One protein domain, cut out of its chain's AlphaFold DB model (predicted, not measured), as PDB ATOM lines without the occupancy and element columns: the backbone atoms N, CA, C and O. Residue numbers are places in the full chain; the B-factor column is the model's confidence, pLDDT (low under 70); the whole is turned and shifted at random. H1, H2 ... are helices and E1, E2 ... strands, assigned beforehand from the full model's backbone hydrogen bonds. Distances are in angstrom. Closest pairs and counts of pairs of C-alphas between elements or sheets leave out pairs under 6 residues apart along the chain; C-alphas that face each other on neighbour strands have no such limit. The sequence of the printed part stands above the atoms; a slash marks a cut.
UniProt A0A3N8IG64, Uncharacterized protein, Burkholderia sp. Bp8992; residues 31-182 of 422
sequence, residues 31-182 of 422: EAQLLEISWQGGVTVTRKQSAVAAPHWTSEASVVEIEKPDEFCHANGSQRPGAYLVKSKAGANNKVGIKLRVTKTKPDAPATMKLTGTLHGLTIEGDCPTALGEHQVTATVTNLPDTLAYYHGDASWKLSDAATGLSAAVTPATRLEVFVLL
ATOM      1  N   GLU A  31      82.567   3.434  21.816       94.56
ATOM      2  CA  GLU A  31      82.159   3.387  20.406       94.56
ATOM      3  C   GLU A  31      82.188   1.935  19.933       94.56
ATOM      4  O   GLU A  31      83.162   1.219  20.173       94.56
ATOM      5  N   ALA A  32      81.122   1.498  19.262       96.12
ATOM      6  CA  ALA A  32      81.014   0.143  18.746       96.12
ATOM      7  C   ALA A  32      80.421   0.122  17.335       96.12
ATOM      8  O   ALA A  32      79.578   0.951  16.975       96.12
ATOM      9  N   GLN A  33      80.859  -0.861  16.554       96.56
ATOM     10  CA  GLN A  33      80.428  -1.110  15.192       96.56
ATOM     11  C   GLN A  33      79.763  -2.485  15.075       96.56
ATOM     12  O   GLN A  33      80.356  -3.486  15.467       96.56
ATOM     13  N   LEU A  34      78.564  -2.557  14.506       96.56
ATOM     14  CA  LEU A  34      77.931  -3.821  14.140       96.56
ATOM     15  C   LEU A  34      78.591  -4.420  12.904       96.56
ATOM     16  O   LEU A  34      78.815  -3.727  11.912       96.56
ATOM     17  N   LEU A  35      78.862  -5.718  12.981       96.88
ATOM     18  CA  LEU A  35      79.470  -6.498  11.910       96.88
ATOM     19  C   LEU A  35      78.455  -7.465  11.301       96.88
ATOM     20  O   LEU A  35      78.338  -7.526  10.081       96.88
ATOM     21  N   GLU A  36      77.700  -8.190  12.134       96.88
ATOM     22  CA  GLU A  36      76.756  -9.216  11.675       96.88
ATOM     23  C   GLU A  36      75.540  -9.357  12.597       96.88
ATOM     24  O   GLU A  36      75.633  -9.168  13.812       96.88
ATOM     25  N   ILE A  37      74.406  -9.764  12.020       97.00
ATOM     26  CA  ILE A  37      73.190 -10.137  12.758       97.00
ATOM     27  C   ILE A  37      72.684 -11.478  12.248       97.00
ATOM     28  O   ILE A  37      72.637 -11.710  11.046       97.00
ATOM     29  N   SER A  38      72.256 -12.353  13.154       97.50
ATOM     30  CA  SER A  38      71.706 -13.670  12.846       97.50
ATOM     31  C   SER A  38      70.430 -13.935  13.634       97.50
ATOM     32  O   SER A  38      70.464 -14.065  14.856       97.50
ATOM     33  N   TRP A  39      69.304 -14.077  12.937       96.62
ATOM     34  CA  TRP A  39      68.074 -14.577  13.538       96.62
ATOM     35  C   TRP A  39      68.226 -16.044  13.942       96.62
ATOM     36  O   TRP A  39      68.711 -16.859  13.160       96.62
ATOM     37  N   GLN A  40      67.799 -16.383  15.159       96.06
ATOM     38  CA  GLN A  40      67.817 -17.749  15.694       96.06
ATOM     39  C   GLN A  40      66.393 -18.192  16.063       96.06
ATOM     40  O   GLN A  40      66.143 -18.731  17.137       96.06
ATOM     41  N   GLY A  41      65.440 -17.908  15.168       88.44
ATOM     42  CA  GLY A  41      64.005 -18.078  15.410       88.44
ATOM     43  C   GLY A  41      63.464 -19.502  15.316       88.44
ATOM     44  O   GLY A  41      62.284 -19.738  15.574       88.44
ATOM     45  N   GLY A  42      64.311 -20.466  14.947       90.00
ATOM     46  CA  GLY A  42      63.939 -21.878  14.833       90.00
ATOM     47  C   GLY A  42      63.005 -22.206  13.660       90.00
ATOM     48  O   GLY A  42      62.582 -23.356  13.542       90.00
ATOM     49  N   VAL A  43      62.695 -21.229  12.803       96.50
ATOM     50  CA  VAL A  43      61.952 -21.399  11.550       96.50
ATOM     51  C   VAL A  43      62.900 -21.160  10.382       96.50
ATOM     52  O   VAL A  43      63.472 -20.077  10.252       96.50
ATOM     53  N   THR A  44      63.052 -22.164   9.522       97.06
ATOM     54  CA  THR A  44      63.820 -22.027   8.283       97.06
ATOM     55  C   THR A  44      63.010 -21.229   7.273       97.06
ATOM     56  O   THR A  44      61.902 -21.628   6.907       97.06
ATOM     57  N   VAL A  45      63.581 -20.122   6.809       96.69
ATOM     58  CA  VAL A  45      63.051 -19.342   5.690       96.69
ATOM     59  C   VAL A  45      63.861 -19.678   4.447       96.69
ATOM     60  O   VAL A  45      65.087 -19.779   4.499       96.69
ATOM     61  N   THR A  46      63.182 -19.853   3.323       95.44
ATOM     62  CA  THR A  46      63.800 -20.009   2.012       95.44
ATOM     63  C   THR A  46      63.477 -18.799   1.144       95.44
ATOM     64  O   THR A  46      62.495 -18.086   1.357       95.44
ATOM     65  N   ARG A  47      64.332 -18.540   0.163       91.12
ATOM     66  CA  ARG A  47      64.135 -17.525  -0.863       91.12
ATOM     67  C   ARG A  47      64.566 -18.119  -2.188       91.12
ATOM     68  O   ARG A  47      65.649 -18.701  -2.257       91.12
ATOM     69  N   LYS A  48      63.730 -18.002  -3.223       88.00
ATOM     70  CA  LYS A  48      63.940 -18.733  -4.490       88.00
ATOM     71  C   LYS A  48      64.250 -20.220  -4.231       88.00
ATOM     72  O   LYS A  48      65.243 -20.751  -4.720       88.00
ATOM     73  N   GLN A  49      63.453 -20.833  -3.348       86.25
ATOM     74  CA  GLN A  49      63.567 -22.234  -2.908       86.25
ATOM     75  C   GLN A  49      64.901 -22.620  -2.229       86.25
ATOM     76  O   GLN A  49      65.123 -23.787  -1.921       86.25
ATOM     77  N   SER A  50      65.779 -21.657  -1.939       91.88
ATOM     78  CA  SER A  50      67.058 -21.887  -1.262       91.88
ATOM     79  C   SER A  50      67.002 -21.386   0.176       91.88
ATOM     80  O   SER A  50      66.511 -20.286   0.425       91.88
ATOM     81  N   ALA A  51      67.507 -22.169   1.131       95.31
ATOM     82  CA  ALA A  51      67.533 -21.770   2.537       95.31
ATOM     83  C   ALA A  51      68.325 -20.471   2.741       95.31
ATOM     84  O   ALA A  51      69.444 -20.310   2.249       95.31
ATOM     85  N   VAL A  52      67.747 -19.543   3.499       93.25
ATOM     86  CA  VAL A  52      68.416 -18.312   3.909       93.25
ATOM     87  C   VAL A  52      69.373 -18.651   5.048       93.25
ATOM     88  O   VAL A  52      68.962 -18.886   6.181       93.25
ATOM     89  N   ALA A  53      70.669 -18.689   4.745       93.56
ATOM     90  CA  ALA A  53      71.698 -18.919   5.750       93.56
ATOM     91  C   ALA A  53      72.010 -17.641   6.543       93.56
ATOM     92  O   ALA A  53      71.988 -16.532   5.997       93.56
ATOM     93  N   ALA A  54      72.400 -17.808   7.807       92.69
ATOM     94  CA  ALA A  54      73.059 -16.765   8.586       92.69
ATOM     95  C   ALA A  54      74.419 -16.367   7.956       92.69
ATOM     96  O   ALA A  54      75.005 -17.162   7.216       92.69
ATOM     97  N   PRO A  55      74.937 -15.155   8.218       94.19
ATOM     98  CA  PRO A  55      74.301 -14.062   8.960       94.19
ATOM     99  C   PRO A  55      73.200 -13.362   8.153       94.19
ATOM    100  O   PRO A  55      73.347 -13.094   6.976       94.19
ATOM    101  N   HIS A  56      72.086 -13.009   8.775       93.25
ATOM    102  CA  HIS A  56      70.943 -12.358   8.123       93.25
ATOM    103  C   HIS A  56      71.180 -10.875   7.778       93.25
ATOM    104  O   HIS A  56      70.387 -10.258   7.071       93.25
ATOM    105  N   TRP A  57      72.292 -10.307   8.239       93.94
ATOM    106  CA  TRP A  57      72.820  -9.014   7.813       93.94
ATOM    107  C   TRP A  57      74.334  -8.984   8.050       93.94
ATOM    108  O   TRP A  57      74.796  -9.556   9.039       93.94
ATOM    109  N   THR A  58      75.091  -8.317   7.173       92.44
ATOM    110  CA  THR A  58      76.525  -8.035   7.361       92.44
ATOM    111  C   THR A  58      76.840  -6.585   7.010       92.44
ATOM    112  O   THR A  58      76.152  -5.987   6.183       92.44
ATOM    113  N   SER A  59      77.908  -6.031   7.584       86.00
ATOM    114  CA  SER A  59      78.366  -4.664   7.287       86.00
ATOM    115  C   SER A  59      78.788  -4.443   5.830       86.00
ATOM    116  O   SER A  59      78.859  -3.303   5.384       86.00
ATOM    117  N   GLU A  60      79.075  -5.521   5.100       79.44
ATOM    118  CA  GLU A  60      79.455  -5.507   3.681       79.44
ATOM    119  C   GLU A  60      78.263  -5.744   2.742       79.44
ATOM    120  O   GLU A  60      78.388  -5.597   1.527       79.44
ATOM    121  N   ALA A  61      77.099  -6.132   3.277       71.00
ATOM    122  CA  ALA A  61      75.937  -6.423   2.459       71.00
ATOM    123  C   ALA A  61      75.433  -5.143   1.784       71.00
ATOM    124  O   ALA A  61      75.058  -4.172   2.445       71.00
ATOM    125  N   SER A  62      75.367  -5.167   0.450       56.97
ATOM    126  CA  SER A  62      74.644  -4.145  -0.299       56.97
ATOM    127  C   SER A  62      73.183  -4.153   0.148       56.97
ATOM    128  O   SER A  62      72.485  -5.160   0.026       56.97
ATOM    129  N   VAL A  63      72.724  -3.018   0.674       56.81
ATOM    130  CA  VAL A  63      71.332  -2.792   1.100       56.81
ATOM    131  C   VAL A  63      70.400  -2.648  -0.113       56.81
ATOM    132  O   VAL A  63      69.196  -2.470   0.046       56.81
ATOM    133  N   VAL A  64      70.944  -2.725  -1.335       53.38
ATOM    134  CA  VAL A  64      70.186  -2.582  -2.575       53.38
ATOM    135  C   VAL A  64      69.259  -3.783  -2.739       53.38
ATOM    136  O   VAL A  64      69.656  -4.885  -3.122       53.38
ATOM    137  N   GLU A  65      67.994  -3.540  -2.415       54.06
ATOM    138  CA  GLU A  65      66.873  -4.385  -2.783       54.06
ATOM    139  C   GLU A  65      66.871  -4.503  -4.311       54.06
ATOM    140  O   GLU A  65      67.001  -3.506  -5.017       54.06
ATOM    141  N   ILE A  66      66.785  -5.724  -4.847       50.41
ATOM    142  CA  ILE A  66      66.630  -5.896  -6.294       50.41
ATOM    143  C   ILE A  66      65.240  -5.363  -6.657       50.41
ATOM    144  O   ILE A  66      64.247  -6.081  -6.571       50.41
ATOM    145  N   GLU A  67      65.190  -4.098  -7.063       43.47
ATOM    146  CA  GLU A  67      64.067  -3.441  -7.726       43.47
ATOM    147  C   GLU A  67      63.993  -3.919  -9.182       43.47
ATOM    148  O   GLU A  67      64.176  -3.151 -10.122       43.47
ATOM    149  N   LYS A  68      63.765  -5.217  -9.407       47.41
ATOM    150  CA  LYS A  68      63.180  -5.616 -10.690       47.41
ATOM    151  C   LYS A  68      61.659  -5.522 -10.526       47.41
ATOM    152  O   LYS A  68      61.119  -6.272  -9.710       47.41
ATOM    153  N   PRO A  69      60.975  -4.602 -11.236       44.53
ATOM    154  CA  PRO A  69      59.546  -4.311 -11.052       44.53
ATOM    155  C   PRO A  69      58.613  -5.500 -11.298       44.53
ATOM    156  O   PRO A  69      57.445  -5.463 -10.917       44.53
ATOM    157  N   ASP A  70      59.123  -6.565 -11.909       45.84
ATOM    158  CA  ASP A  70      58.275  -7.591 -12.505       45.84
ATOM    159  C   ASP A  70      57.874  -8.687 -11.508       45.84
ATOM    160  O   ASP A  70      57.041  -9.536 -11.823       45.84
ATOM    161  N   GLU A  71      58.431  -8.682 -10.290       62.31
ATOM    162  CA  GLU A  71      58.179  -9.715  -9.286       62.31
ATOM    163  C   GLU A  71      57.906  -9.113  -7.906       62.31
ATOM    164  O   GLU A  71      58.781  -9.028  -7.046       62.31
ATOM    165  N   PHE A  72      56.648  -8.735  -7.666       62.12
ATOM    166  CA  PHE A  72      56.173  -8.211  -6.379       62.12
ATOM    167  C   PHE A  72      56.623  -9.053  -5.169       62.12
ATOM    168  O   PHE A  72      56.945  -8.508  -4.116       62.12
ATOM    169  N   CYS A  73      56.679 -10.379  -5.322       59.94
ATOM    170  CA  CYS A  73      57.099 -11.304  -4.268       59.94
ATOM    171  C   CYS A  73      58.601 -11.185  -3.927       59.94
ATOM    172  O   CYS A  73      59.017 -11.456  -2.797       59.94
ATOM    173  N   HIS A  74      59.420 -10.749  -4.886       58.03
ATOM    174  CA  HIS A  74      60.860 -10.566  -4.719       58.03
ATOM    175  C   HIS A  74      61.255  -9.112  -4.412       58.03
ATOM    176  O   HIS A  74      62.331  -8.912  -3.839       58.03
ATOM    177  N   ALA A  75      60.392  -8.141  -4.727       56.56
ATOM    178  CA  ALA A  75      60.594  -6.722  -4.458       56.56
ATOM    179  C   ALA A  75      60.287  -6.336  -2.993       56.56
ATOM    180  O   ALA A  75      59.358  -6.846  -2.358       56.56
ATOM    181  N   ASN A  76      61.056  -5.377  -2.477       62.03
ATOM    182  CA  ASN A  76      60.904  -4.722  -1.174       62.03
ATOM    183  C   ASN A  76      61.066  -5.655   0.039       62.03
ATOM    184  O   ASN A  76      60.088  -6.185   0.574       62.03
ATOM    185  N   GLY A  77      62.304  -5.839   0.493       73.56
ATOM    186  CA  GLY A  77      62.647  -6.597   1.696       73.56
ATOM    187  C   GLY A  77      64.111  -7.045   1.723       73.56
ATOM    188  O   GLY A  77      64.828  -6.985   0.720       73.56
ATOM    189  N   SER A  78      64.551  -7.553   2.875       85.38
ATOM    190  CA  SER A  78      65.890  -8.124   3.036       85.38
ATOM    191  C   SER A  78      66.089  -9.300   2.080       85.38
ATOM    192  O   SER A  78      65.190 -10.100   1.827       85.38
ATOM    193  N   GLN A  79      67.300  -9.469   1.561       85.25
ATOM    194  CA  GLN A  79      67.648 -10.700   0.842       85.25
ATOM    195  C   GLN A  79      67.779 -11.898   1.794       85.25
ATOM    196  O   GLN A  79      67.810 -13.040   1.337       85.25
ATOM    197  N   ARG A  80      67.858 -11.635   3.103       91.94
ATOM    198  CA  ARG A  80      68.089 -12.627   4.152       91.94
ATOM    199  C   ARG A  80      67.090 -12.450   5.311       91.94
ATOM    200  O   ARG A  80      67.494 -12.103   6.421       91.94
ATOM    201  N   PRO A  81      65.777 -12.608   5.069       94.19
ATOM    202  CA  PRO A  81      64.770 -12.499   6.120       94.19
ATOM    203  C   PRO A  81      64.859 -13.660   7.116       94.19
ATOM    204  O   PRO A  81      65.293 -14.754   6.762       94.19
ATOM    205  N   GLY A  82      64.407 -13.431   8.349       96.50
ATOM    206  CA  GLY A  82      64.194 -14.489   9.342       96.50
ATOM    207  C   GLY A  82      62.721 -14.687   9.681       96.50
ATOM    208  O   GLY A  82      61.859 -13.916   9.260       96.50
ATOM    209  N   ALA A  83      62.431 -15.698  10.494       97.88
ATOM    210  CA  ALA A  83      61.106 -15.890  11.066       97.88
ATOM    211  C   ALA A  83      61.196 -16.384  12.515       97.88
ATOM    212  O   ALA A  83      62.063 -17.188  12.855       97.88
ATOM    213  N   TYR A  84      60.276 -15.901  13.341       98.31
ATOM    214  CA  TYR A  84      59.999 -16.354  14.697       98.31
ATOM    215  C   TYR A  84      58.599 -16.958  14.764       98.31
ATOM    216  O   TYR A  84      57.753 -16.721  13.900       98.31
ATOM    217  N   LEU A  85      58.336 -17.697  15.836       98.38
ATOM    218  CA  LEU A  85      56.971 -18.016  16.242       98.38
ATOM    219  C   LEU A  85      56.426 -16.915  17.157       98.38
ATOM    220  O   LEU A  85      57.195 -16.181  17.784       98.38
ATOM    221  N   VAL A  86      55.102 -16.823  17.255       98.25
ATOM    222  CA  VAL A  86      54.411 -16.000  18.258       98.25
ATOM    223  C   VAL A  86      54.928 -16.279  19.670       98.25
ATOM    224  O   VAL A  86      55.387 -17.383  19.971       98.25
ATOM    225  N   LYS A  87      54.844 -15.282  20.557       97.50
ATOM    226  CA  LYS A  87      55.407 -15.317  21.919       97.50
ATOM    227  C   LYS A  87      55.032 -16.578  22.695       97.50
ATOM    228  O   LYS A  87      55.918 -17.226  23.249       97.50
ATOM    229  N   SER A  88      53.756 -16.955  22.684       96.50
ATOM    230  CA  SER A  88      53.239 -18.180  23.311       96.50
ATOM    231  C   SER A  88      53.891 -19.486  22.829       96.50
ATOM    232  O   SER A  88      53.819 -20.486  23.542       96.50
ATOM    233  N   LYS A  89      54.558 -19.497  21.667       96.81
ATOM    234  CA  LYS A  89      55.228 -20.679  21.090       96.81
ATOM    235  C   LYS A  89      56.725 -20.513  20.834       96.81
ATOM    236  O   LYS A  89      57.403 -21.498  20.546       96.81
ATOM    237  N   ALA A  90      57.266 -19.299  20.935       92.44
ATOM    238  CA  ALA A  90      58.678 -19.033  20.674       92.44
ATOM    239  C   ALA A  90      59.607 -19.805  21.626       92.44
ATOM    240  O   ALA A  90      60.669 -20.273  21.208       92.44
ATOM    241  N   GLY A  91      59.209 -19.975  22.893       91.62
ATOM    242  CA  GLY A  91      60.036 -20.623  23.912       91.62
ATOM    243  C   GLY A  91      61.421 -19.970  24.001       91.62
ATOM    244  O   GLY A  91      61.531 -18.749  24.079       91.62
ATOM    245  N   ALA A  92      62.482 -20.778  23.937       90.69
ATOM    246  CA  ALA A  92      63.865 -20.294  23.909       90.69
ATOM    247  C   ALA A  92      64.339 -19.809  22.522       90.69
ATOM    248  O   ALA A  92      65.445 -19.287  22.413       90.69
ATOM    249  N   ASN A  93      63.529 -19.952  21.467       93.31
ATOM    250  CA  ASN A  93      63.897 -19.600  20.091       93.31
ATOM    251  C   ASN A  93      63.635 -18.120  19.771       93.31
ATOM    252  O   ASN A  93      63.320 -17.783  18.642       93.31
ATOM    253  N   ASN A  94      63.729 -17.214  20.741       95.94
ATOM    254  CA  ASN A  94      63.604 -15.766  20.533       95.94
ATOM    255  C   ASN A  94      64.971 -15.063  20.537       95.94
ATOM    256  O   ASN A  94      65.075 -13.893  20.904       95.94
ATOM    257  N   LYS A  95      66.039 -15.783  20.173       97.81
ATOM    258  CA  LYS A  95      67.420 -15.296  20.243       97.81
ATOM    259  C   LYS A  95      67.873 -14.629  18.951       97.81
ATOM    260  O   LYS A  95      67.375 -14.931  17.863       97.81
ATOM    261  N   VAL A  96      68.827 -13.715  19.091       98.00
ATOM    262  CA  VAL A  96      69.504 -13.004  18.005       98.00
ATOM    263  C   VAL A  96      71.004 -13.086  18.266       98.00
ATOM    264  O   VAL A  96      71.481 -12.609  19.293       98.00
ATOM    265  N   GLY A  97      71.753 -13.686  17.346       98.25
ATOM    266  CA  GLY A  97      73.212 -13.641  17.372       98.25
ATOM    267  C   GLY A  97      73.692 -12.317  16.792       98.25
ATOM    268  O   GLY A  97      73.310 -11.968  15.678       98.25
ATOM    269  N   ILE A  98      74.515 -11.582  17.530       98.31
ATOM    270  CA  ILE A  98      75.029 -10.276  17.122       98.31
ATOM    271  C   ILE A  98      76.547 -10.303  17.214       98.31
ATOM    272  O   ILE A  98      77.099 -10.585  18.274       98.31
ATOM    273  N   LYS A  99      77.217  -9.974  16.112       98.31
ATOM    274  CA  LYS A  99      78.660  -9.748  16.093       98.31
ATOM    275  C   LYS A  99      78.920  -8.254  15.995       98.31
ATOM    276  O   LYS A  99      78.422  -7.595  15.080       98.31
ATOM    277  N   LEU A 100      79.696  -7.714  16.925       97.94
ATOM    278  CA  LEU A 100      80.073  -6.302  16.941       97.94
ATOM    279  C   LEU A 100      81.543  -6.131  17.311       97.94
ATOM    280  O   LEU A 100      82.163  -7.031  17.870       97.94
ATOM    281  N   ARG A 101      82.097  -4.956  17.024       98.00
ATOM    282  CA  ARG A 101      83.451  -4.552  17.392       98.00
ATOM    283  C   ARG A 101      83.408  -3.283  18.223       98.00
ATOM    284  O   ARG A 101      82.947  -2.256  17.737       98.00
ATOM    285  N   VAL A 102      83.928  -3.324  19.442       97.69
ATOM    286  CA  VAL A 102      84.166  -2.120  20.241       97.69
ATOM    287  C   VAL A 102      85.473  -1.489  19.766       97.69
ATOM    288  O   VAL A 102      86.539  -2.100  19.852       97.69
ATOM    289  N   THR A 103      85.385  -0.276  19.226       96.88
ATOM    290  CA  THR A 103      86.508   0.445  18.608       96.88
ATOM    291  C   THR A 103      87.130   1.472  19.543       96.88
ATOM    292  O   THR A 103      88.307   1.796  19.389       96.88
ATOM    293  N   LYS A 104      86.369   1.973  20.525       95.19
ATOM    294  CA  LYS A 104      86.866   2.857  21.588       95.19
ATOM    295  C   LYS A 104      86.169   2.547  22.905       95.19
ATOM    296  O   LYS A 104      84.970   2.288  22.917       95.19
ATOM    297  N   THR A 105      86.911   2.635  24.003       94.62
ATOM    298  CA  THR A 105      86.393   2.513  25.370       94.62
ATOM    299  C   THR A 105      87.245   3.372  26.304       94.62
ATOM    300  O   THR A 105      88.455   3.493  26.085       94.62
ATOM    301  N   LYS A 106      86.640   4.016  27.303       91.38
ATOM    302  CA  LYS A 106      87.386   4.738  28.344       91.38
ATOM    303  C   LYS A 106      87.713   3.813  29.525       91.38
ATOM    304  O   LYS A 106      86.981   2.855  29.752       91.38
ATOM    305  N   PRO A 107      88.762   4.112  30.316       88.19
ATOM    306  CA  PRO A 107      89.127   3.301  31.483       88.19
ATOM    307  C   PRO A 107      88.024   3.161  32.543       88.19
ATOM    308  O   PRO A 107      88.020   2.189  33.286       88.19
ATOM    309  N   ASP A 108      87.108   4.128  32.621       88.38
ATOM    310  CA  ASP A 108      85.976   4.167  33.552       88.38
ATOM    311  C   ASP A 108      84.684   3.558  32.976       88.38
ATOM    312  O   ASP A 108      83.638   3.609  33.624       88.38
ATOM    313  N   ALA A 109      84.727   2.982  31.768       89.94
ATOM    314  CA  ALA A 109      83.572   2.314  31.184       89.94
ATOM    315  C   ALA A 109      83.194   1.057  32.001       89.94
ATOM    316  O   ALA A 109      84.076   0.277  32.370       89.94
ATOM    317  N   PRO A 110      81.894   0.802  32.244       92.69
ATOM    318  CA  PRO A 110      81.438  -0.456  32.832       92.69
ATOM    319  C   PRO A 110      81.923  -1.652  32.011       92.69
ATOM    320  O   PRO A 110      81.917  -1.573  30.785       92.69
ATOM    321  N   ALA A 111      82.292  -2.768  32.649       95.06
ATOM    322  CA  ALA A 111      82.806  -3.958  31.952       95.06
ATOM    323  C   ALA A 111      81.813  -4.539  30.923       95.06
ATOM    324  O   ALA A 111      82.212  -5.080  29.888       95.06
ATOM    325  N   THR A 112      80.519  -4.397  31.201       96.81
ATOM    326  CA  THR A 112      79.416  -4.768  30.316       96.81
ATOM    327  C   THR A 112      78.410  -3.626  30.225       96.81
ATOM    328  O   THR A 112      78.178  -2.897  31.187       96.81
ATOM    329  N   MET A 113      77.800  -3.466  29.053       97.06
ATOM    330  CA  MET A 113      76.689  -2.544  28.822       97.06
ATOM    331  C   MET A 113      75.536  -3.283  28.154       97.06
ATOM    332  O   MET A 113      75.745  -4.196  27.353       97.06
ATOM    333  N   LYS A 114      74.309  -2.842  28.429       97.88
ATOM    334  CA  LYS A 114      73.109  -3.371  27.787       97.88
ATOM    335  C   LYS A 114      73.076  -2.932  26.327       97.88
ATOM    336  O   LYS A 114      72.982  -1.738  26.039       97.88
ATOM    337  N   LEU A 115      73.120  -3.890  25.412       98.38
ATOM    338  CA  LEU A 115      72.844  -3.706  23.993       98.38
ATOM    339  C   LEU A 115      71.333  -3.694  23.772       98.38
ATOM    340  O   LEU A 115      70.625  -4.600  24.204       98.38
ATOM    341  N   THR A 116      70.832  -2.672  23.085       98.31
ATOM    342  CA  THR A 116      69.426  -2.561  22.693       98.31
ATOM    343  C   THR A 116      69.318  -2.263  21.203       98.31
ATOM    344  O   THR A 116      69.853  -1.261  20.732       98.31
ATOM    345  N   GLY A 117      68.605  -3.121  20.480       98.12
ATOM    346  CA  GLY A 117      68.167  -2.911  19.104       98.12
ATOM    347  C   GLY A 117      66.679  -2.578  19.046       98.12
ATOM    348  O   GLY A 117      65.891  -3.071  19.856       98.12
ATOM    349  N   THR A 118      66.272  -1.746  18.091       97.94
ATOM    350  CA  THR A 118      64.856  -1.441  17.841       97.94
ATOM    351  C   THR A 118      64.550  -1.505  16.353       97.94
ATOM    352  O   THR A 118      65.205  -0.817  15.578       97.94
ATOM    353  N   LEU A 119      63.545  -2.299  15.974       96.50
ATOM    354  CA  LEU A 119      63.054  -2.463  14.601       96.50
ATOM    355  C   LEU A 119      61.528  -2.300  14.584       96.50
ATOM    356  O   LEU A 119      60.811  -3.235  14.923       96.50
ATOM    357  N   HIS A 120      61.030  -1.114  14.218       93.44
ATOM    358  CA  HIS A 120      59.587  -0.819  14.100       93.44
ATOM    359  C   HIS A 120      58.724  -1.358  15.262       93.44
ATOM    360  O   HIS A 120      57.689  -1.988  15.061       93.44
ATOM    361  N   GLY A 121      59.170  -1.125  16.499       94.00
ATOM    362  CA  GLY A 121      58.487  -1.579  17.713       94.00
ATOM    363  C   GLY A 121      58.980  -2.918  18.262       94.00
ATOM    364  O   GLY A 121      58.762  -3.176  19.438       94.00
ATOM    365  N   LEU A 122      59.705  -3.731  17.490       97.50
ATOM    366  CA  LEU A 122      60.406  -4.910  18.001       97.50
ATOM    367  C   LEU A 122      61.648  -4.479  18.796       97.50
ATOM    368  O   LEU A 122      62.431  -3.654  18.321       97.50
ATOM    369  N   THR A 123      61.842  -5.032  19.990       98.31
ATOM    370  CA  THR A 123      62.958  -4.725  20.893       98.31
ATOM    371  C   THR A 123      63.854  -5.944  21.067       98.31
ATOM    372  O   THR A 123      63.387  -7.043  21.367       98.31
ATOM    373  N   ILE A 124      65.156  -5.734  20.876       98.50
ATOM    374  CA  ILE A 124      66.200  -6.754  20.991       98.50
ATOM    375  C   ILE A 124      67.131  -6.330  22.119       98.50
ATOM    376  O   ILE A 124      67.655  -5.222  22.076       98.50
ATOM    377  N   GLU A 125      67.355  -7.187  23.110       98.50
ATOM    378  CA  GLU A 125      68.192  -6.869  24.270       98.50
ATOM    379  C   GLU A 125      69.229  -7.956  24.544       98.50
ATOM    380  O   GLU A 125      68.930  -9.146  24.474       98.50
ATOM    381  N   GLY A 126      70.448  -7.552  24.885       98.12
ATOM    382  CA  GLY A 126      71.510  -8.450  25.325       98.12
ATOM    383  C   GLY A 126      72.584  -7.694  26.095       98.12
ATOM    384  O   GLY A 126      72.540  -6.468  26.173       98.12
ATOM    385  N   ASP A 127      73.559  -8.418  26.626       98.06
ATOM    386  CA  ASP A 127      74.689  -7.830  27.341       98.06
ATOM    387  C   ASP A 127      75.937  -7.865  26.463       98.06
ATOM    388  O   ASP A 127      76.298  -8.899  25.899       98.06
ATOM    389  N   CYS A 128      76.588  -6.715  26.325       97.81
ATOM    390  CA  CYS A 128      77.752  -6.533  25.475       97.81
ATOM    391  C   CYS A 128      78.976  -6.184  26.325       97.81
ATOM    392  O   CYS A 128      78.938  -5.179  27.043       97.81
ATOM    393  N   PRO A 129      80.080  -6.939  26.222       97.62
ATOM    394  CA  PRO A 129      81.357  -6.510  26.778       97.62
ATOM    395  C   PRO A 129      81.813  -5.182  26.156       97.62
ATOM    396  O   PRO A 129      81.604  -4.940  24.968       97.62
ATOM    397  N   THR A 130      82.443  -4.315  26.948       96.44
ATOM    398  CA  THR A 130      82.942  -2.997  26.498       96.44
ATOM    399  C   THR A 130      84.453  -2.961  26.275       96.44
ATOM    400  O   THR A 130      85.011  -1.914  25.938       96.44
ATOM    401  N   ALA A 131      85.136  -4.091  26.470       96.75
ATOM    402  CA  ALA A 131      86.552  -4.221  26.152       96.75
ATOM    403  C   ALA A 131      86.779  -3.996  24.648       96.75
ATOM    404  O   ALA A 131      85.939  -4.368  23.831       96.75
ATOM    405  N   LEU A 132      87.916  -3.407  24.270       97.31
ATOM    406  CA  LEU A 132      88.272  -3.233  22.857       97.31
ATOM    407  C   LEU A 132      88.341  -4.591  22.145       97.31
ATOM    408  O   LEU A 132      88.893  -5.544  22.690       97.31
ATOM    409  N   GLY A 133      87.824  -4.662  20.916       97.81
ATOM    410  CA  GLY A 133      87.870  -5.875  20.093       97.81
ATOM    411  C   GLY A 133      86.505  -6.352  19.603       97.81
ATOM    412  O   GLY A 133      85.506  -5.642  19.710       97.81
ATOM    413  N   GLU A 134      86.483  -7.541  18.998       98.31
ATOM    414  CA  GLU A 134      85.260  -8.185  18.512       98.31
ATOM    415  C   GLU A 134      84.579  -8.999  19.606       98.31
ATOM    416  O   GLU A 134      85.236  -9.712  20.361       98.31
ATOM    417  N   HIS A 135      83.251  -8.934  19.632       98.25
ATOM    418  CA  HIS A 135      82.409  -9.643  20.584       98.25
ATOM    419  C   HIS A 135      81.269 -10.343  19.863       98.25
ATOM    420  O   HIS A 135      80.628  -9.773  18.975       98.25
ATOM    421  N   GLN A 136      80.997 -11.569  20.301       98.25
ATOM    422  CA  GLN A 136      79.798 -12.310  19.944       98.25
ATOM    423  C   GLN A 136      78.797 -12.183  21.094       98.25
ATOM    424  O   GLN A 136      79.054 -12.639  22.206       98.25
ATOM    425  N   VAL A 137      77.656 -11.561  20.823       98.06
ATOM    426  CA  VAL A 137      76.587 -11.318  21.792       98.06
ATOM    427  C   VAL A 137      75.372 -12.151  21.409       98.06
ATOM    428  O   VAL A 137      74.922 -12.128  20.263       98.06
ATOM    429  N   THR A 138      74.807 -12.860  22.381       98.06
ATOM    430  CA  THR A 138      73.494 -13.497  22.239       98.06
ATOM    431  C   THR A 138      72.449 -12.590  22.870       98.06
ATOM    432  O   THR A 138      72.345 -12.499  24.091       98.06
ATOM    433  N   ALA A 139      71.672 -11.915  22.031       98.12
ATOM    434  CA  ALA A 139      70.556 -11.079  22.444       98.12
ATOM    435  C   ALA A 139      69.220 -11.835  22.343       98.12
ATOM    436  O   ALA A 139      69.137 -12.948  21.818       98.12
ATOM    437  N   THR A 140      68.159 -11.234  22.870       98.19
ATOM    438  CA  THR A 140      66.804 -11.786  22.937       98.19
ATOM    439  C   THR A 140      65.799 -10.759  22.436       98.19
ATOM    440  O   THR A 140      65.871  -9.591  22.807       98.19
ATOM    441  N   VAL A 141      64.832 -11.191  21.632       98.25
ATOM    442  CA  VAL A 141      63.650 -10.396  21.297       98.25
ATOM    443  C   VAL A 141      62.698 -10.416  22.496       98.25
ATOM    444  O   VAL A 141      62.140 -11.463  22.833       98.25
ATOM    445  N   THR A 142      62.527  -9.279  23.170       97.69
ATOM    446  CA  THR A 142      61.845  -9.215  24.478       97.69
ATOM    447  C   THR A 142      60.336  -9.015  24.380       97.69
ATOM    448  O   THR A 142      59.612  -9.306  25.331       97.69
ATOM    449  N   ASN A 143      59.841  -8.561  23.230       97.44
ATOM    450  CA  ASN A 143      58.445  -8.187  23.029       97.44
ATOM    451  C   ASN A 143      57.831  -8.802  21.761       97.44
ATOM    452  O   ASN A 143      57.075  -8.139  21.051       97.44
ATOM    453  N   LEU A 144      58.137 -10.076  21.480       97.88
ATOM    454  CA  LEU A 144      57.415 -10.823  20.443       97.88
ATOM    455  C   LEU A 144      55.891 -10.733  20.684       97.88
ATOM    456  O   LEU A 144      55.459 -10.843  21.837       97.88
ATOM    457  N   PRO A 145      55.075 -10.543  19.633       98.12
ATOM    458  CA  PRO A 145      53.623 -10.520  19.760       98.12
ATOM    459  C   PRO A 145      53.032 -11.938  19.833       98.12
ATOM    460  O   PRO A 145      53.655 -12.912  19.409       98.12
ATOM    461  N   ASP A 146      51.791 -12.044  20.315       98.12
ATOM    462  CA  ASP A 146      50.963 -13.264  20.243       98.12
ATOM    463  C   ASP A 146      50.116 -13.340  18.955       98.12
ATOM    464  O   ASP A 146      49.194 -14.143  18.833       98.12
ATOM    465  N   THR A 147      50.428 -12.497  17.972       98.62
ATOM    466  CA  THR A 147      49.739 -12.405  16.682       98.62
ATOM    467  C   THR A 147      50.726 -12.504  15.530       98.62
ATOM    468  O   THR A 147      51.902 -12.173  15.690       98.62
ATOM    469  N   LEU A 148      50.233 -12.850  14.339       98.75
ATOM    470  CA  LEU A 148      50.991 -12.689  13.101       98.75
ATOM    471  C   LEU A 148      51.506 -11.252  12.973       98.75
ATOM    472  O   LEU A 148      50.733 -10.296  13.078       98.75
ATOM    473  N   ALA A 149      52.802 -11.096  12.720       98.31
ATOM    474  CA  ALA A 149      53.429  -9.790  12.554       98.31
ATOM    475  C   ALA A 149      54.562  -9.828  11.528       98.31
ATOM    476  O   ALA A 149      55.169 -10.869  11.274       98.31
ATOM    477  N   TYR A 150      54.846  -8.666  10.951       97.06
ATOM    478  CA  TYR A 150      55.890  -8.472   9.959       97.06
ATOM    479  C   TYR A 150      56.645  -7.190  10.287       97.06
ATOM    480  O   TYR A 150      56.053  -6.113  10.321       97.06
ATOM    481  N   TYR A 151      57.945  -7.320  10.543       96.06
ATOM    482  CA  TYR A 151      58.825  -6.205  10.865       96.06
ATOM    483  C   TYR A 151      59.907  -6.113   9.797       96.06
ATOM    484  O   TYR A 151      60.636  -7.077   9.560       96.06
ATOM    485  N   HIS A 152      60.034  -4.957   9.154       93.44
ATOM    486  CA  HIS A 152      61.073  -4.717   8.160       93.44
ATOM    487  C   HIS A 152      61.490  -3.250   8.162       93.44
ATOM    488  O   HIS A 152      60.665  -2.391   8.452       93.44
ATOM    489  N   GLY A 153      62.742  -2.962   7.816       91.25
ATOM    490  CA  GLY A 153      63.275  -1.600   7.767       91.25
ATOM    491  C   GLY A 153      64.595  -1.469   8.511       91.25
ATOM    492  O   GLY A 153      65.279  -2.464   8.754       91.25
ATOM    493  N   ASP A 154      64.958  -0.239   8.856       91.88
ATOM    494  CA  ASP A 154      66.238   0.054   9.493       91.88
ATOM    495  C   ASP A 154      66.121  -0.099  11.010       91.88
ATOM    496  O   ASP A 154      65.316   0.563  11.668       91.88
ATOM    497  N   ALA A 155      66.942  -0.980  11.575       94.62
ATOM    498  CA  ALA A 155      67.072  -1.139  13.008       94.62
ATOM    499  C   ALA A 155      68.164  -0.219  13.558       94.62
ATOM    500  O   ALA A 155      69.288  -0.170  13.045       94.62
ATOM    501  N   SER A 156      67.829   0.488  14.635       96.12
ATOM    502  CA  SER A 156      68.759   1.327  15.391       96.12
ATOM    503  C   SER A 156      69.309   0.574  16.596       96.12
ATOM    504  O   SER A 156      68.558  -0.152  17.251       96.12
ATOM    505  N   TRP A 157      70.574   0.816  16.937       97.56
ATOM    506  CA  TRP A 157      71.278   0.091  17.989       97.56
ATOM    507  C   TRP A 157      71.963   1.037  18.972       97.56
ATOM    508  O   TRP A 157      72.532   2.061  18.585       97.56
ATOM    509  N   LYS A 158      71.924   0.687  20.257       97.06
ATOM    510  CA  LYS A 158      72.579   1.443  21.329       97.06
ATOM    511  C   LYS A 158      73.165   0.526  22.394       97.06
ATOM    512  O   LYS A 158      72.611  -0.530  22.680       97.06
ATOM    513  N   LEU A 159      74.243   0.982  23.014       96.81
ATOM    514  CA  LEU A 159      74.724   0.507  24.302       96.81
ATOM    515  C   LEU A 159      74.245   1.479  25.380       96.81
ATOM    516  O   LEU A 159      74.262   2.698  25.180       96.81
ATOM    517  N   SER A 160      73.813   0.954  26.518       95.75
ATOM    518  CA  SER A 160      73.447   1.757  27.684       95.75
ATOM    519  C   SER A 160      73.835   1.073  28.983       95.75
ATOM    520  O   SER A 160      73.766  -0.150  29.079       95.75
ATOM    521  N   ASP A 161      74.193   1.865  29.984       94.00
ATOM    522  CA  ASP A 161      74.341   1.410  31.360       94.00
ATOM    523  C   ASP A 161      73.362   2.170  32.259       94.00
ATOM    524  O   ASP A 161      73.364   3.401  32.310       94.00
ATOM    525  N   ALA A 162      72.506   1.427  32.956       88.50
ATOM    526  CA  ALA A 162      71.489   2.005  33.825       88.50
ATOM    527  C   ALA A 162      72.093   2.620  35.097       88.50
ATOM    528  O   ALA A 162      71.529   3.579  35.617       88.50
ATOM    529  N   ALA A 163      73.226   2.098  35.582       89.25
ATOM    530  CA  ALA A 163      73.845   2.567  36.820       89.25
ATOM    531  C   ALA A 163      74.490   3.949  36.651       89.25
ATOM    532  O   ALA A 163      74.332   4.823  37.501       89.25
ATOM    533  N   THR A 164      75.192   4.161  35.538       87.31
ATOM    534  CA  THR A 164      75.870   5.431  35.234       87.31
ATOM    535  C   THR A 164      75.042   6.379  34.361       87.31
ATOM    536  O   THR A 164      75.396   7.547  34.214       87.31
ATOM    537  N   GLY A 165      73.955   5.895  33.749       87.56
ATOM    538  CA  GLY A 165      73.166   6.646  32.767       87.56
ATOM    539  C   GLY A 165      73.885   6.857  31.428       87.56
ATOM    540  O   GLY A 165      73.413   7.624  30.585       87.56
ATOM    541  N   LEU A 166      75.032   6.205  31.216       88.12
ATOM    542  CA  LEU A 166      75.806   6.318  29.986       88.12
ATOM    543  C   LEU A 166      75.090   5.640  28.818       88.12
ATOM    544  O   LEU A 166      74.503   4.567  28.959       88.12
ATOM    545  N   SER A 167      75.192   6.239  27.630       90.56
ATOM    546  CA  SER A 167      74.718   5.624  26.393       90.56
ATOM    547  C   SER A 167      75.599   5.974  25.197       90.56
ATOM    548  O   SER A 167      76.144   7.075  25.103       90.56
ATOM    549  N   ALA A 168      75.727   5.023  24.275       91.31
ATOM    550  CA  ALA A 168      76.442   5.168  23.018       91.31
ATOM    551  C   ALA A 168      75.638   4.543  21.874       91.31
ATOM    552  O   ALA A 168      75.115   3.438  22.005       91.31
ATOM    553  N   ALA A 169      75.551   5.235  20.738       91.62
ATOM    554  CA  ALA A 169      74.995   4.650  19.522       91.62
ATOM    555  C   ALA A 169      75.961   3.598  18.955       91.62
ATOM    556  O   ALA A 169      77.176   3.803  18.968       91.62
ATOM    557  N   VAL A 170      75.410   2.507  18.427       94.38
ATOM    558  CA  VAL A 170      76.160   1.478  17.702       94.38
ATOM    559  C   VAL A 170      75.850   1.634  16.217       94.38
ATOM    560  O   VAL A 170      74.687   1.735  15.831       94.38
ATOM    561  N   THR A 171      76.886   1.700  15.387       92.56
ATOM    562  CA  THR A 171      76.760   1.966  13.943       92.56
ATOM    563  C   THR A 171      77.186   0.761  13.104       92.56
ATOM    564  O   THR A 171      78.025   0.001  13.562       92.56
ATOM    565  N   PRO A 172      76.732   0.604  11.855       92.19
ATOM    566  CA  PRO A 172      75.667   1.371  11.216       92.19
ATOM    567  C   PRO A 172      74.283   0.961  11.747       92.19
ATOM    568  O   PRO A 172      74.151   0.007  12.513       92.19
ATOM    569  N   ALA A 173      73.245   1.682  11.321       88.81
ATOM    570  CA  ALA A 173      71.899   1.118  11.341       88.81
ATOM    571  C   ALA A 173      71.852  -0.099  10.401       88.81
ATOM    572  O   ALA A 173      72.563  -0.143   9.396       88.81
ATOM    573  N   THR A 174      71.028  -1.091  10.727       91.19
ATOM    574  CA  THR A 174      70.987  -2.355   9.978       91.19
ATOM    575  C   THR A 174      69.622  -2.543   9.344       91.19
ATOM    576  O   THR A 174      68.628  -2.579  10.069       91.19
ATOM    577  N   ARG A 175      69.542  -2.723   8.023       90.81
ATOM    578  CA  ARG A 175      68.267  -3.052   7.377       90.81
ATOM    579  C   ARG A 175      67.941  -4.527   7.577       90.81
ATOM    580  O   ARG A 175      68.694  -5.398   7.146       90.81
ATOM    581  N   LEU A 176      66.827  -4.796   8.240       92.88
ATOM    582  CA  LEU A 176      66.417  -6.125   8.674       92.88
ATOM    583  C   LEU A 176      64.991  -6.440   8.222       92.88
ATOM    584  O   LEU A 176      64.196  -5.546   7.949       92.88
ATOM    585  N   GLU A 177      64.673  -7.731   8.160       94.75
ATOM    586  CA  GLU A 177      63.330  -8.238   7.885       94.75
ATOM    587  C   GLU A 177      63.088  -9.511   8.695       94.75
ATOM    588  O   GLU A 177      63.941 -10.407   8.724       94.75
ATOM    589  N   VAL A 178      61.933  -9.586   9.353       97.06
ATOM    590  CA  VAL A 178      61.533 -10.741  10.148       97.06
ATOM    591  C   VAL A 178      60.013 -10.906  10.204       97.06
ATOM    592  O   VAL A 178      59.266  -9.935  10.339       97.06
ATOM    593  N   PHE A 179      59.563 -12.154  10.118       98.12
ATOM    594  CA  PHE A 179      58.158 -12.548  10.248       98.12
ATOM    595  C   PHE A 179      57.895 -13.203  11.607       98.12
ATOM    596  O   PHE A 179      58.776 -13.854  12.164       98.12
ATOM    597  N   VAL A 180      56.678 -13.073  12.128       98.56
ATOM    598  CA  VAL A 180      56.199 -13.793  13.316       98.56
ATOM    599  C   VAL A 180      55.007 -14.651  12.905       98.56
ATOM    600  O   VAL A 180      54.013 -14.116  12.416       98.56
ATOM    601  N   LEU A 181      55.128 -15.971  13.068       98.62
ATOM    602  CA  LEU A 181      54.187 -16.983  12.570       98.62
ATOM    603  C   LEU A 181      53.422 -17.668  13.711       98.62
ATOM    604  O   LEU A 181      53.929 -17.766  14.831       98.62
ATOM    605  N   LEU A 182      52.214 -18.173  13.437       98.50
ATOM    606  CA  LEU A 182      51.376 -18.827  14.455       98.50
ATOM    607  C   LEU A 182      51.932 -20.181  14.894       98.50
ATOM    608  O   LEU A 182      51.686 -20.608  16.020       98.50
TER     609      LEU A 182
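This is residues 31 to 182 of the 422 residues of an uncharacterized protein of Burkholderia sp. Bp8992 (UniProt A0A3N8IG64). A closed, elongated barrel of seven strands makes the body, with E1, E4, E7, E6, E5, E8 and E9 round the ring and E9 back beside E1. E3 pairs with the last part of E9 beyond the ring, the short helix H1 follows E3, and a long unnamed loop, residues 48 to 81, runs from the small strand E2 to E3. The printed part has 152 residues, with nine named strands and one named helix in the order E1, E2, E3, H1, E4 to E9; the sheet is mixed, and the class is mostly strand. It is compact, with a radius of gyration of the C-alphas of 16.1 A, and spans 54 by 35 by 22 A.

The ring holds E1, residues 31 to 40, E4, 95 to 105, E7, 133 to 141, E6, 122 to 129, E5, 112 to 119, E8, 149 to 160, and E9, 167 to 181. E1 and E4 are antiparallel at 170 degrees, with N 38 and O 97 at 2.8 A. E4 and E7 are antiparallel, with N 98 and O 137 at 2.8 A. E7 pairs with E6 in a hairpin, N 140 and O 125 at 2.7 A. E5, E6 and E7 form a meander, each strand the antiparallel neighbour of the one before; in the hairpin of E5 and E6, N 115 and O 126 are 2.7 A apart. E5 and E8 are antiparallel, with N 116 and O 158 at 2.8 A. E4 to E7 and E5 to E8 are Greek keys, a meander of three strands with the first of four the antiparallel neighbour of the fourth. E8 and E9, a hairpin, have N 155 and O 174 at 2.8 A; E8 bends by 83 degrees at residue 153 and E9 by 85 degrees at residue 172. E9 and E1 close the ring in parallel, N 34 and O 171 at 2.8 A. On the same side of E9 as E1 is E3, residues 82 to 85, parallel to it, with N 84 and O 179 at 2.8 A. H1, residues 87 to 90, is on the barrel and too short for an O i to N i+4 pair; its one O i to N i+3 pair is within range. E2, residues 45 to 47, pairs with no named strand; the closest C-alphas of E2 and E3, Val 45 and Gly 82, are 6.2 A apart.

E1 begins at C-alpha 31 (82.159, 3.387, 20.406) and measures 26.0 A from first to last C-alpha. E4 measures 26.5 A, E7 24.7 A, E5 and E6 22.8 A each, and E8 27.6 A. E9, 33.5 A, ends at C-alpha 181 (54.187, -16.983, 12.570).

The C-alphas farthest apart, of Asp 70 and Asp 108, are 55.0 A apart. The printed part has no cut, and the one long link is E2 to E3. The mean pLDDT of the printed part is 90.6; residues 62 to 76 are under 70.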